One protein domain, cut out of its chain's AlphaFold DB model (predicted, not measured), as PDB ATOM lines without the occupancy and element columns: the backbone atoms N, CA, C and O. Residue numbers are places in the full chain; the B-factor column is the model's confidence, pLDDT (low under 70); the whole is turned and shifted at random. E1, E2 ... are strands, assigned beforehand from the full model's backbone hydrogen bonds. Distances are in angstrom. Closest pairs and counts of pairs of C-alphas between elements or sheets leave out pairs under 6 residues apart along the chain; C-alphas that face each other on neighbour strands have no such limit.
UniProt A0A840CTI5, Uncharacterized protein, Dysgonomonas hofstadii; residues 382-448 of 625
ATOM      1  N   GLU A 382     -50.410 113.593 114.987       72.75
ATOM      2  CA  GLU A 382     -51.394 112.533 115.209       72.75
ATOM      3  C   GLU A 382     -52.810 113.112 115.183       72.75
ATOM      4  O   GLU A 382     -53.073 114.203 115.683       72.75
ATOM      5  N   SER A 383     -53.738 112.387 114.566       69.50
ATOM      6  CA  SER A 383     -55.150 112.780 114.499       69.50
ATOM      7  C   SER A 383     -55.858 112.733 115.855       69.50
ATOM      8  O   SER A 383     -56.893 113.374 116.015       69.50
ATOM      9  N   THR A 384     -55.307 111.997 116.821       80.94
ATOM     10  CA  THR A 384     -55.874 111.861 118.165       80.94
ATOM     11  C   THR A 384     -55.084 112.722 119.151       80.94
ATOM     12  O   THR A 384     -53.855 112.630 119.175       80.94
ATOM     13  N   PRO A 385     -55.750 113.551 119.975       86.94
ATOM     14  CA  PRO A 385     -55.081 114.276 121.043       86.94
ATOM     15  C   PRO A 385     -54.415 113.343 122.053       86.94
ATOM     16  O   PRO A 385     -55.046 112.407 122.551       86.94
ATOM     17  N   ALA A 386     -53.172 113.650 122.407       88.50
ATOM     18  CA  ALA A 386     -52.474 112.997 123.501       88.50
ATOM     19  C   ALA A 386     -53.186 113.310 124.823       88.50
ATOM     20  O   ALA A 386     -53.482 114.473 125.113       88.50
ATOM     21  N   GLN A 387     -53.449 112.282 125.625       92.69
ATOM     22  CA  GLN A 387     -54.021 112.461 126.953       92.69
ATOM     23  C   GLN A 387     -52.916 112.597 128.002       92.69
ATOM     24  O   GLN A 387     -51.778 112.154 127.814       92.69
ATOM     25  N   SER A 388     -53.254 113.222 129.129       90.62
ATOM     26  CA  SER A 388     -52.374 113.219 130.298       90.62
ATOM     27  C   SER A 388     -52.218 111.776 130.781       90.62
ATOM     28  O   SER A 388     -53.215 111.091 131.002       90.62
ATOM     29  N   GLY A 389     -50.977 111.299 130.878       89.88
ATOM     30  CA  GLY A 389     -50.644 109.887 131.081       89.88
ATOM     31  C   GLY A 389     -49.993 109.212 129.866       89.88
ATOM     32  O   GLY A 389     -49.266 108.239 130.053       89.88
ATOM     33  N   ASP A 390     -50.148 109.775 128.661       89.25
ATOM     34  CA  ASP A 390     -49.680 109.175 127.398       89.25
ATOM     35  C   ASP A 390     -48.415 109.851 126.833       89.25
ATOM     36  O   ASP A 390     -48.054 109.674 125.665       89.25
ATOM     37  N   ILE A 391     -47.728 110.673 127.636       88.31
ATOM     38  CA  ILE A 391     -46.508 111.346 127.178       88.31
ATOM     39  C   ILE A 391     -45.342 110.357 127.132       88.31
ATOM     40  O   ILE A 391     -44.844 109.877 128.149       88.31
ATOM     41  N   GLU A 392     -44.876 110.091 125.918       83.19
ATOM     42  CA  GLU A 392     -43.768 109.199 125.632       83.19
ATOM     43  C   GLU A 392     -42.424 109.936 125.736       83.19
ATOM     44  O   GLU A 392     -42.230 110.989 125.112       83.19
ATOM     45  N   PRO A 393     -41.443 109.371 126.457       72.62
ATOM     46  CA  PRO A 393     -40.093 109.912 126.500       72.62
ATOM     47  C   PRO A 393     -39.469 110.005 125.102       72.62
ATOM     48  O   PRO A 393     -39.455 109.033 124.350       72.62
ATOM     49  N   GLY A 394     -38.905 111.165 124.761       54.47
ATOM     50  CA  GLY A 394     -38.252 111.396 123.469       54.47
ATOM     51  C   GLY A 394     -39.194 111.753 122.310       54.47
ATOM     52  O   GLY A 394     -38.702 112.094 121.232       54.47
ATOM     53  N   SER A 395     -40.512 111.741 122.529       66.31
ATOM     54  CA  SER A 395     -41.520 112.177 121.555       66.31
ATOM     55  C   SER A 395     -41.824 113.671 121.704       66.31
ATOM     56  O   SER A 395     -41.801 114.213 122.809       66.31
ATOM     57  N   TYR A 396     -42.088 114.359 120.593       71.62
ATOM     58  CA  TYR A 396     -42.441 115.780 120.605       71.62
ATOM     59  C   TYR A 396     -43.952 115.974 120.601       71.62
ATOM     60  O   TYR A 396     -44.678 115.222 119.952       71.62
ATOM     61  N   TYR A 397     -44.407 117.024 121.274       75.50
ATOM     62  CA  TYR A 397     -45.818 117.356 121.404       75.50
ATOM     63  C   TYR A 397     -46.055 118.837 121.123       75.50
ATOM     64  O   TYR A 397     -45.226 119.667 121.494       75.50
ATOM     65  N   VAL A 398     -47.178 119.163 120.478       78.38
ATOM     66  CA  VAL A 398     -47.596 120.533 120.150       78.38
ATOM     67  C   VAL A 398     -48.894 120.907 120.864       78.38
ATOM     68  O   VAL A 398     -49.893 120.193 120.774       78.38
ATOM     69  N   VAL A 399     -48.875 122.045 121.554       79.00
ATOM     70  CA  VAL A 399     -50.016 122.659 122.238       79.00
ATOM     71  C   VAL A 399     -50.854 123.437 121.230       79.00
ATOM     72  O   VAL A 399     -50.328 124.251 120.464       79.00
ATOM     73  N   ARG A 400     -52.163 123.199 121.240       77.75
ATOM     74  CA  ARG A 400     -53.167 123.853 120.394       77.75
ATOM     75  C   ARG A 400     -54.333 124.347 121.246       77.75
ATOM     76  O   ARG A 400     -54.556 123.819 122.335       77.75
ATOM     77  N   SER A 401     -55.041 125.353 120.744       80.38
ATOM     78  CA  SER A 401     -56.341 125.752 121.285       80.38
ATOM     79  C   SER A 401     -57.463 125.096 120.479       80.38
ATOM     80  O   SER A 401     -57.236 124.678 119.344       80.38
ATOM     81  N   VAL A 402     -58.644 124.971 121.075       79.25
ATOM     82  CA  VAL A 402     -59.894 124.586 120.388       79.25
ATOM     83  C   VAL A 402     -60.785 125.794 120.076       79.25
ATOM     84  O   VAL A 402     -61.887 125.623 119.562       79.25
ATOM     85  N   ASP A 403     -60.327 126.994 120.430       77.50
ATOM     86  CA  ASP A 403     -60.990 128.278 120.223       77.50
ATOM     87  C   ASP A 403     -59.962 129.388 119.920       77.50
ATOM     88  O   ASP A 403     -58.755 129.149 119.878       77.50
ATOM     89  N   GLU A 404     -60.440 130.619 119.706       75.75
ATOM     90  CA  GLU A 404     -59.594 131.774 119.364       75.75
ATOM     91  C   GLU A 404     -58.691 132.251 120.523       75.75
ATOM     92  O   GLU A 404     -57.802 133.083 120.306       75.75
ATOM     93  N   ASP A 405     -58.889 131.743 121.744       80.75
ATOM     94  CA  ASP A 405     -58.129 132.151 122.923       80.75
ATOM     95  C   ASP A 405     -56.807 131.371 123.058       80.75
ATOM     96  O   ASP A 405     -56.624 130.255 122.565       80.75
ATOM     97  N   ILE A 406     -55.836 131.961 123.763       82.81
ATOM     98  CA  ILE A 406     -54.562 131.291 124.050       82.81
ATOM     99  C   ILE A 406     -54.809 130.151 125.044       82.81
ATOM    100  O   ILE A 406     -55.355 130.359 126.126       82.81
ATOM    101  N   ALA A 407     -54.343 128.958 124.693       87.12
ATOM    102  CA  ALA A 407     -54.413 127.767 125.521       87.12
ATOM    103  C   ALA A 407     -53.042 127.448 126.122       87.12
ATOM    104  O   ALA A 407     -52.018 127.675 125.474       87.12
ATOM    105  N   THR A 408     -53.005 126.904 127.339       91.31
ATOM    106  CA  THR A 408     -51.756 126.627 128.062       91.31
ATOM    107  C   THR A 408     -51.671 125.190 128.558       91.31
ATOM    108  O   THR A 408     -52.675 124.572 128.911       91.31
ATOM    109  N   ILE A 409     -50.448 124.656 128.591       91.88
ATOM    110  CA  ILE A 409     -50.117 123.348 129.163       91.88
ATOM    111  C   ILE A 409     -48.889 123.483 130.055       91.88
ATOM    112  O   ILE A 409     -47.841 123.935 129.601       91.88
ATOM    113  N   ASP A 410     -48.991 123.033 131.300       92.94
ATOM    114  CA  ASP A 410     -47.865 122.918 132.220       92.94
ATOM    115  C   ASP A 410     -47.342 121.478 132.215       92.94
ATOM    116  O   ASP A 410     -48.035 120.537 132.612       92.94
ATOM    117  N   TYR A 411     -46.097 121.308 131.775       92.56
ATOM    118  CA  TYR A 411     -45.422 120.016 131.676       92.56
ATOM    119  C   TYR A 411     -44.002 120.110 132.240       92.56
ATOM    120  O   TYR A 411     -43.242 121.016 131.894       92.56
ATOM    121  N   ASN A 412     -43.631 119.175 133.123       89.44
ATOM    122  CA  ASN A 412     -42.306 119.110 133.755       89.44
ATOM    123  C   ASN A 412     -41.830 120.467 134.335       89.44
ATOM    124  O   ASN A 412     -40.706 120.917 134.103       89.44
ATOM    125  N   GLY A 413     -42.725 121.167 135.043       84.44
ATOM    126  CA  GLY A 413     -42.443 122.463 135.675       84.44
ATOM    127  C   GLY A 413     -42.287 123.647 134.711       84.44
ATOM    128  O   GLY A 413     -41.877 124.722 135.145       84.44
ATOM    129  N   THR A 414     -42.594 123.473 133.422       84.69
ATOM    130  CA  THR A 414     -42.543 124.527 132.399       84.69
ATOM    131  C   THR A 414     -43.920 124.732 131.773       84.69
ATOM    132  O   THR A 414     -44.590 123.763 131.431       84.69
ATOM    133  N   SER A 415     -44.310 125.996 131.591       87.25
ATOM    134  CA  SER A 415     -45.555 126.367 130.913       87.25
ATOM    135  C   SER A 415     -45.339 126.561 129.413       87.25
ATOM    136  O   SER A 415     -44.422 127.280 128.987       87.25
ATOM    137  N   TYR A 416     -46.199 125.923 128.632       85.50
ATOM    138  CA  TYR A 416     -46.283 125.944 127.177       85.50
ATOM    139  C   TYR A 416     -47.623 126.550 126.751       85.50
ATOM    140  O   TYR A 416     -48.588 126.537 127.509       85.50
ATOM    141  N   SER A 417     -47.686 127.106 125.543       81.38
ATOM    142  CA  SER A 417     -48.795 127.957 125.093       81.38
ATOM    143  C   SER A 417     -49.065 127.778 123.604       81.38
ATOM    144  O   SER A 417     -48.118 127.643 122.833       81.38
ATOM    145  N   SER A 418     -50.330 127.823 123.176       74.56
ATOM    146  CA  SER A 418     -50.717 127.788 121.754       74.56
ATOM    147  C   SER A 418     -50.279 129.037 120.968       74.56
ATOM    148  O   SER A 418     -50.342 129.050 119.738       74.56
ATOM    149  N   SER A 419     -49.786 130.082 121.644       68.44
ATOM    150  CA  SER A 419     -49.354 131.336 121.023       68.44
ATOM    151  C   SER A 419     -48.093 131.175 120.167       68.44
ATOM    152  O   SER A 419     -46.974 130.980 120.659       68.44
ATOM    153  N   LEU A 420     -48.244 131.374 118.853       58.25
ATOM    154  CA  LEU A 420     -47.117 131.435 117.912       58.25
ATOM    155  C   LEU A 420     -46.174 132.618 118.190       58.25
ATOM    156  O   LEU A 420     -44.989 132.551 117.854       58.25
ATOM    157  N   ALA A 421     -46.675 133.695 118.804       55.34
ATOM    158  CA  ALA A 421     -45.863 134.854 119.169       55.34
ATOM    159  C   ALA A 421     -44.886 134.525 120.308       55.34
ATOM    160  O   ALA A 421     -43.740 134.975 120.289       55.34
ATOM    161  N   GLU A 422     -45.315 133.697 121.261       59.25
ATOM    162  CA  GLU A 422     -44.498 133.280 122.405       59.25
ATOM    163  C   GLU A 422     -43.491 132.184 122.046       59.25
ATOM    164  O   GLU A 422     -42.495 132.019 122.752       59.25
ATOM    165  N   ARG A 423     -43.721 131.456 120.940       59.62
ATOM    166  CA  ARG A 423     -42.861 130.363 120.444       59.62
ATOM    167  C   ARG A 423     -42.587 129.284 121.504       59.62
ATOM    168  O   ARG A 423     -41.501 128.707 121.549       59.62
ATOM    169  N   LYS A 424     -43.577 129.019 122.359       69.94
ATOM    170  CA  LYS A 424     -43.546 128.012 123.434       69.94
ATOM    171  C   LYS A 424     -44.649 126.971 123.270       69.94
ATOM    172  O   LYS A 424     -45.203 126.484 124.243       69.94
ATOM    173  N   ASN A 425     -44.975 126.622 122.038       67.00
ATOM    174  CA  ASN A 425     -46.073 125.718 121.729       67.00
ATOM    175  C   ASN A 425     -45.651 124.252 121.618       67.00
ATOM    176  O   ASN A 425     -46.492 123.427 121.297       67.00
ATOM    177  N   ILE A 426     -44.374 123.911 121.830       71.31
ATOM    178  CA  ILE A 426     -43.862 122.546 121.645       71.31
ATOM    179  C   ILE A 426     -42.969 122.133 122.811       71.31
ATOM    180  O   ILE A 426     -42.129 122.915 123.265       71.31
ATOM    181  N   PHE A 427     -43.101 120.880 123.241       69.81
ATOM    182  CA  PHE A 427     -42.226 120.264 124.234       69.81
ATOM    183  C   PHE A 427     -41.798 118.848 123.846       69.81
ATOM    184  O   PHE A 427     -42.359 118.231 122.945       69.81
ATOM    185  N   LEU A 428     -40.757 118.359 124.522       71.62
ATOM    186  CA  LEU A 428     -40.226 117.006 124.379       71.62
ATOM    187  C   LEU A 428     -40.603 116.198 125.618       71.62
ATOM    188  O   LEU A 428     -40.332 116.649 126.732       71.62
ATOM    189  N   GLY A 429     -41.168 115.011 125.425       71.31
ATOM    190  CA  GLY A 429     -41.454 114.079 126.506       71.31
ATOM    191  C   GLY A 429     -40.179 113.661 127.241       71.31
ATOM    192  O   GLY A 429     -39.158 113.330 126.629       71.31
ATOM    193  N   VAL A 430     -40.228 113.684 128.567       79.00
ATOM    194  CA  VAL A 430     -39.121 113.370 129.472       79.00
ATOM    195  C   VAL A 430     -39.353 112.003 130.104       79.00
ATOM    196  O   VAL A 430     -40.472 111.639 130.460       79.00
ATOM    197  N   LEU A 431     -38.273 111.237 130.265       79.56
ATOM    198  CA  LEU A 431     -38.327 109.935 130.919       79.56
ATOM    199  C   LEU A 431     -38.942 110.047 132.324       79.56
ATOM    200  O   LEU A 431     -38.444 110.798 133.160       79.56
ATOM    201  N   GLY A 432     -40.008 109.282 132.569       82.88
ATOM    202  CA  GLY A 432     -40.713 109.247 133.854       82.88
ATOM    203  C   GLY A 432     -41.709 110.388 134.090       82.88
ATOM    204  O   GLY A 432     -42.264 110.460 135.181       82.88
ATOM    205  N   GLN A 433     -41.946 111.264 133.107       88.00
ATOM    206  CA  GLN A 433     -42.936 112.344 133.180       88.00
ATOM    207  C   GLN A 433     -44.014 112.134 132.114       88.00
ATOM    208  O   GLN A 433     -43.813 112.480 130.949       88.00
ATOM    209  N   THR A 434     -45.151 111.564 132.516       93.06
ATOM    210  CA  THR A 434     -46.264 111.223 131.613       93.06
ATOM    211  C   THR A 434     -47.449 112.185 131.711       93.06
ATOM    212  O   THR A 434     -48.282 112.223 130.810       93.06
ATOM    213  N   GLU A 435     -47.532 112.962 132.789       94.75
ATOM    214  CA  GLU A 435     -48.667 113.835 133.093       94.75
ATOM    215  C   GLU A 435     -48.378 115.298 132.749       94.75
ATOM    216  O   GLU A 435     -47.244 115.776 132.841       94.75
ATOM    217  N   PHE A 436     -49.432 116.023 132.398       94.38
ATOM    218  CA  PHE A 436     -49.442 117.473 132.244       94.38
ATOM    219  C   PHE A 436     -50.748 118.058 132.794       94.38
ATOM    220  O   PHE A 436     -51.771 117.369 132.871       94.38
ATOM    221  N   ALA A 437     -50.717 119.340 133.157       94.31
ATOM    222  CA  ALA A 437     -51.913 120.129 133.446       94.31
ATOM    223  C   ALA A 437     -52.227 121.029 132.246       94.31
ATOM    224  O   ALA A 437     -51.308 121.504 131.586       94.31
ATOM    225  N   GLN A 438     -53.505 121.256 131.943       93.62
ATOM    226  CA  GLN A 438     -53.910 122.011 130.756       93.62
ATOM    227  C   GLN A 438     -55.076 122.968 131.041       93.62
ATOM    228  O   GLN A 438     -55.900 122.690 131.917       93.62
ATOM    229  N   SER A 439     -55.157 124.079 130.305       93.38
ATOM    230  CA  SER A 439     -56.338 124.952 130.297       93.38
ATOM    231  C   SER A 439     -57.542 124.240 129.664       93.38
ATOM    232  O   SER A 439     -57.399 123.232 128.975       93.38
ATOM    233  N   THR A 440     -58.757 124.744 129.883       90.56
ATOM    234  CA  THR A 440     -59.992 124.091 129.400       90.56
ATOM    235  C   THR A 440     -60.109 124.032 127.880       90.56
ATOM    236  O   THR A 440     -60.797 123.157 127.363       90.56
ATOM    237  N   ASN A 441     -59.441 124.946 127.181       86.56
ATOM    238  CA  ASN A 441     -59.381 125.016 125.726       86.56
ATOM    239  C   ASN A 441     -58.113 124.374 125.131       86.56
ATOM    240  O   ASN A 441     -57.952 124.349 123.913       86.56
ATOM    241  N   ALA A 442     -57.201 123.853 125.957       88.50
ATOM    242  CA  ALA A 442     -55.968 123.248 125.472       88.50
ATOM    243  C   ALA A 442     -56.197 121.840 124.926       88.50
ATOM    244  O   ALA A 442     -56.872 121.005 125.525       88.50
ATOM    245  N   THR A 443     -55.567 121.572 123.787       86.69
ATOM    246  CA  THR A 443     -55.426 120.234 123.219       86.69
ATOM    247  C   THR A 443     -53.968 119.986 122.872       86.69
ATOM    248  O   THR A 443     -53.286 120.849 122.316       86.69
ATOM    249  N   LEU A 444     -53.484 118.791 123.189       87.06
ATOM    250  CA  LEU A 444     -52.116 118.379 122.924       87.06
ATOM    251  C   LEU A 444     -52.091 117.326 121.827       87.06
ATOM    252  O   LEU A 444     -52.848 116.364 121.886       87.06
ATOM    253  N   TYR A 445     -51.186 117.453 120.864       82.75
ATOM    254  CA  TYR A 445     -50.998 116.434 119.835       82.75
ATOM    255  C   TYR A 445     -49.545 115.992 119.747       82.75
ATOM    256  O   TYR A 445     -48.632 116.815 119.827       82.75
ATOM    257  N   LYS A 446     -49.329 114.695 119.537       79.50
ATOM    258  CA  LYS A 446     -48.002 114.133 119.283       79.50
ATOM    259  C   LYS A 446     -47.567 114.423 117.846       79.50
ATOM    260  O   LYS A 446     -48.360 114.331 116.908       79.50
ATOM    261  N   LEU A 447     -46.298 114.775 117.671       69.88
ATOM    262  CA  LEU A 447     -45.667 114.932 116.363       69.88
ATOM    263  C   LEU A 447     -45.106 113.578 115.911       69.88
ATOM    264  O   LEU A 447     -44.305 112.961 116.612       69.88
ATOM    265  N   THR A 448     -45.508 113.118 114.728       62.62
ATOM    266  CA  THR A 448     -45.231 111.761 114.210       62.62
ATOM    267  C   THR A 448     -43.919 111.641 113.431       62.62
ATOM    268  O   THR A 448     -43.583 110.558 112.950       62.62
TER     269      THR A 448
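AT A GLANCE: This is residues 382 to 448 of the 625 residues of an uncharacterized protein of Dysgonomonas hofstadii (UniProt A0A840CTI5). This is a small, splayed sandwich of two sheets: a three-stranded sheet, E5 E2 E6, with the short hairpin E3 and E4 partly over one face, the strands of the two sheets crossed. E1 lies outside the hairpin's reach, near the E6 edge, and the long link from E5 to E6 folds back beside E3. The printed part has 67 residues with six named strands in the order E1 to E6 and no named helix; it is all strand by class, though only 27 residues are in named strands. Both sheets are antiparallel. The whole is compact and rounded, with a radius of gyration of the C-alphas of 10.8 A and spans of 32 by 25 by 19 A.

IN THESE COORDINATES: Find C-alpha 382 at (-51.394, 112.533, 115.209); from there E1 runs through residues 382 to 385, 7.1 A. Next comes E2, residues 396 to 401, 17.1 A, which begins at C-alpha 396, (-42.441, 115.780, 120.605). E3 is residues 408 to 411, 9.8 A, and E4 is residues 414 to 417, 10.2 A. E5, residues 426 to 428, measures 7.2 A. E6, residues 442 to 447, measures 16.1 A and ends at C-alpha 447, (-45.667, 114.932, 116.363).

HOW THE PARTS SIT: Start at the inner strand E2. Its antiparallel neighbour E6 stands at 149 degrees to it; look for N 398 and O 445, within hydrogen-bond range at 2.8 A. On the other side of E2, the edge strand E5 is antiparallel at 150 degrees, with N 397 and O 427 at 2.9 A. E3 and E4 form a hairpin, antiparallel at 153 degrees, with N 409 and O 416 at 2.9 A. This hairpin and the larger sheet make a sandwich, two sheets face to face, with best planes 44 degrees apart and strands at 47 degrees; the closest C-alphas of E2 and E4 are those of Val 399 and Ser 417, 6.1 A apart. Residues 437 to 438 pair antiparallel with residues 409 to 410 of E3. E1 pairs with no named strand; its closest C-alpha to E6 is that of Pro 385, 4.8 A from that of Tyr 445. E1 and E3 are apart.

THE WHOLE: The two C-alphas farthest apart, those of Glu 404 and Gly 432, are 32.8 A apart. The printed part has no cut. The link E5 to E6, residues 429 to 441, is long, and the link E3 to E4 is tight. The mean pLDDT of the printed part is 80.2; look for values under 70 at residue 383, residues 394 to 395, residues 419 to 425, residue 427 and residues 447 to 448.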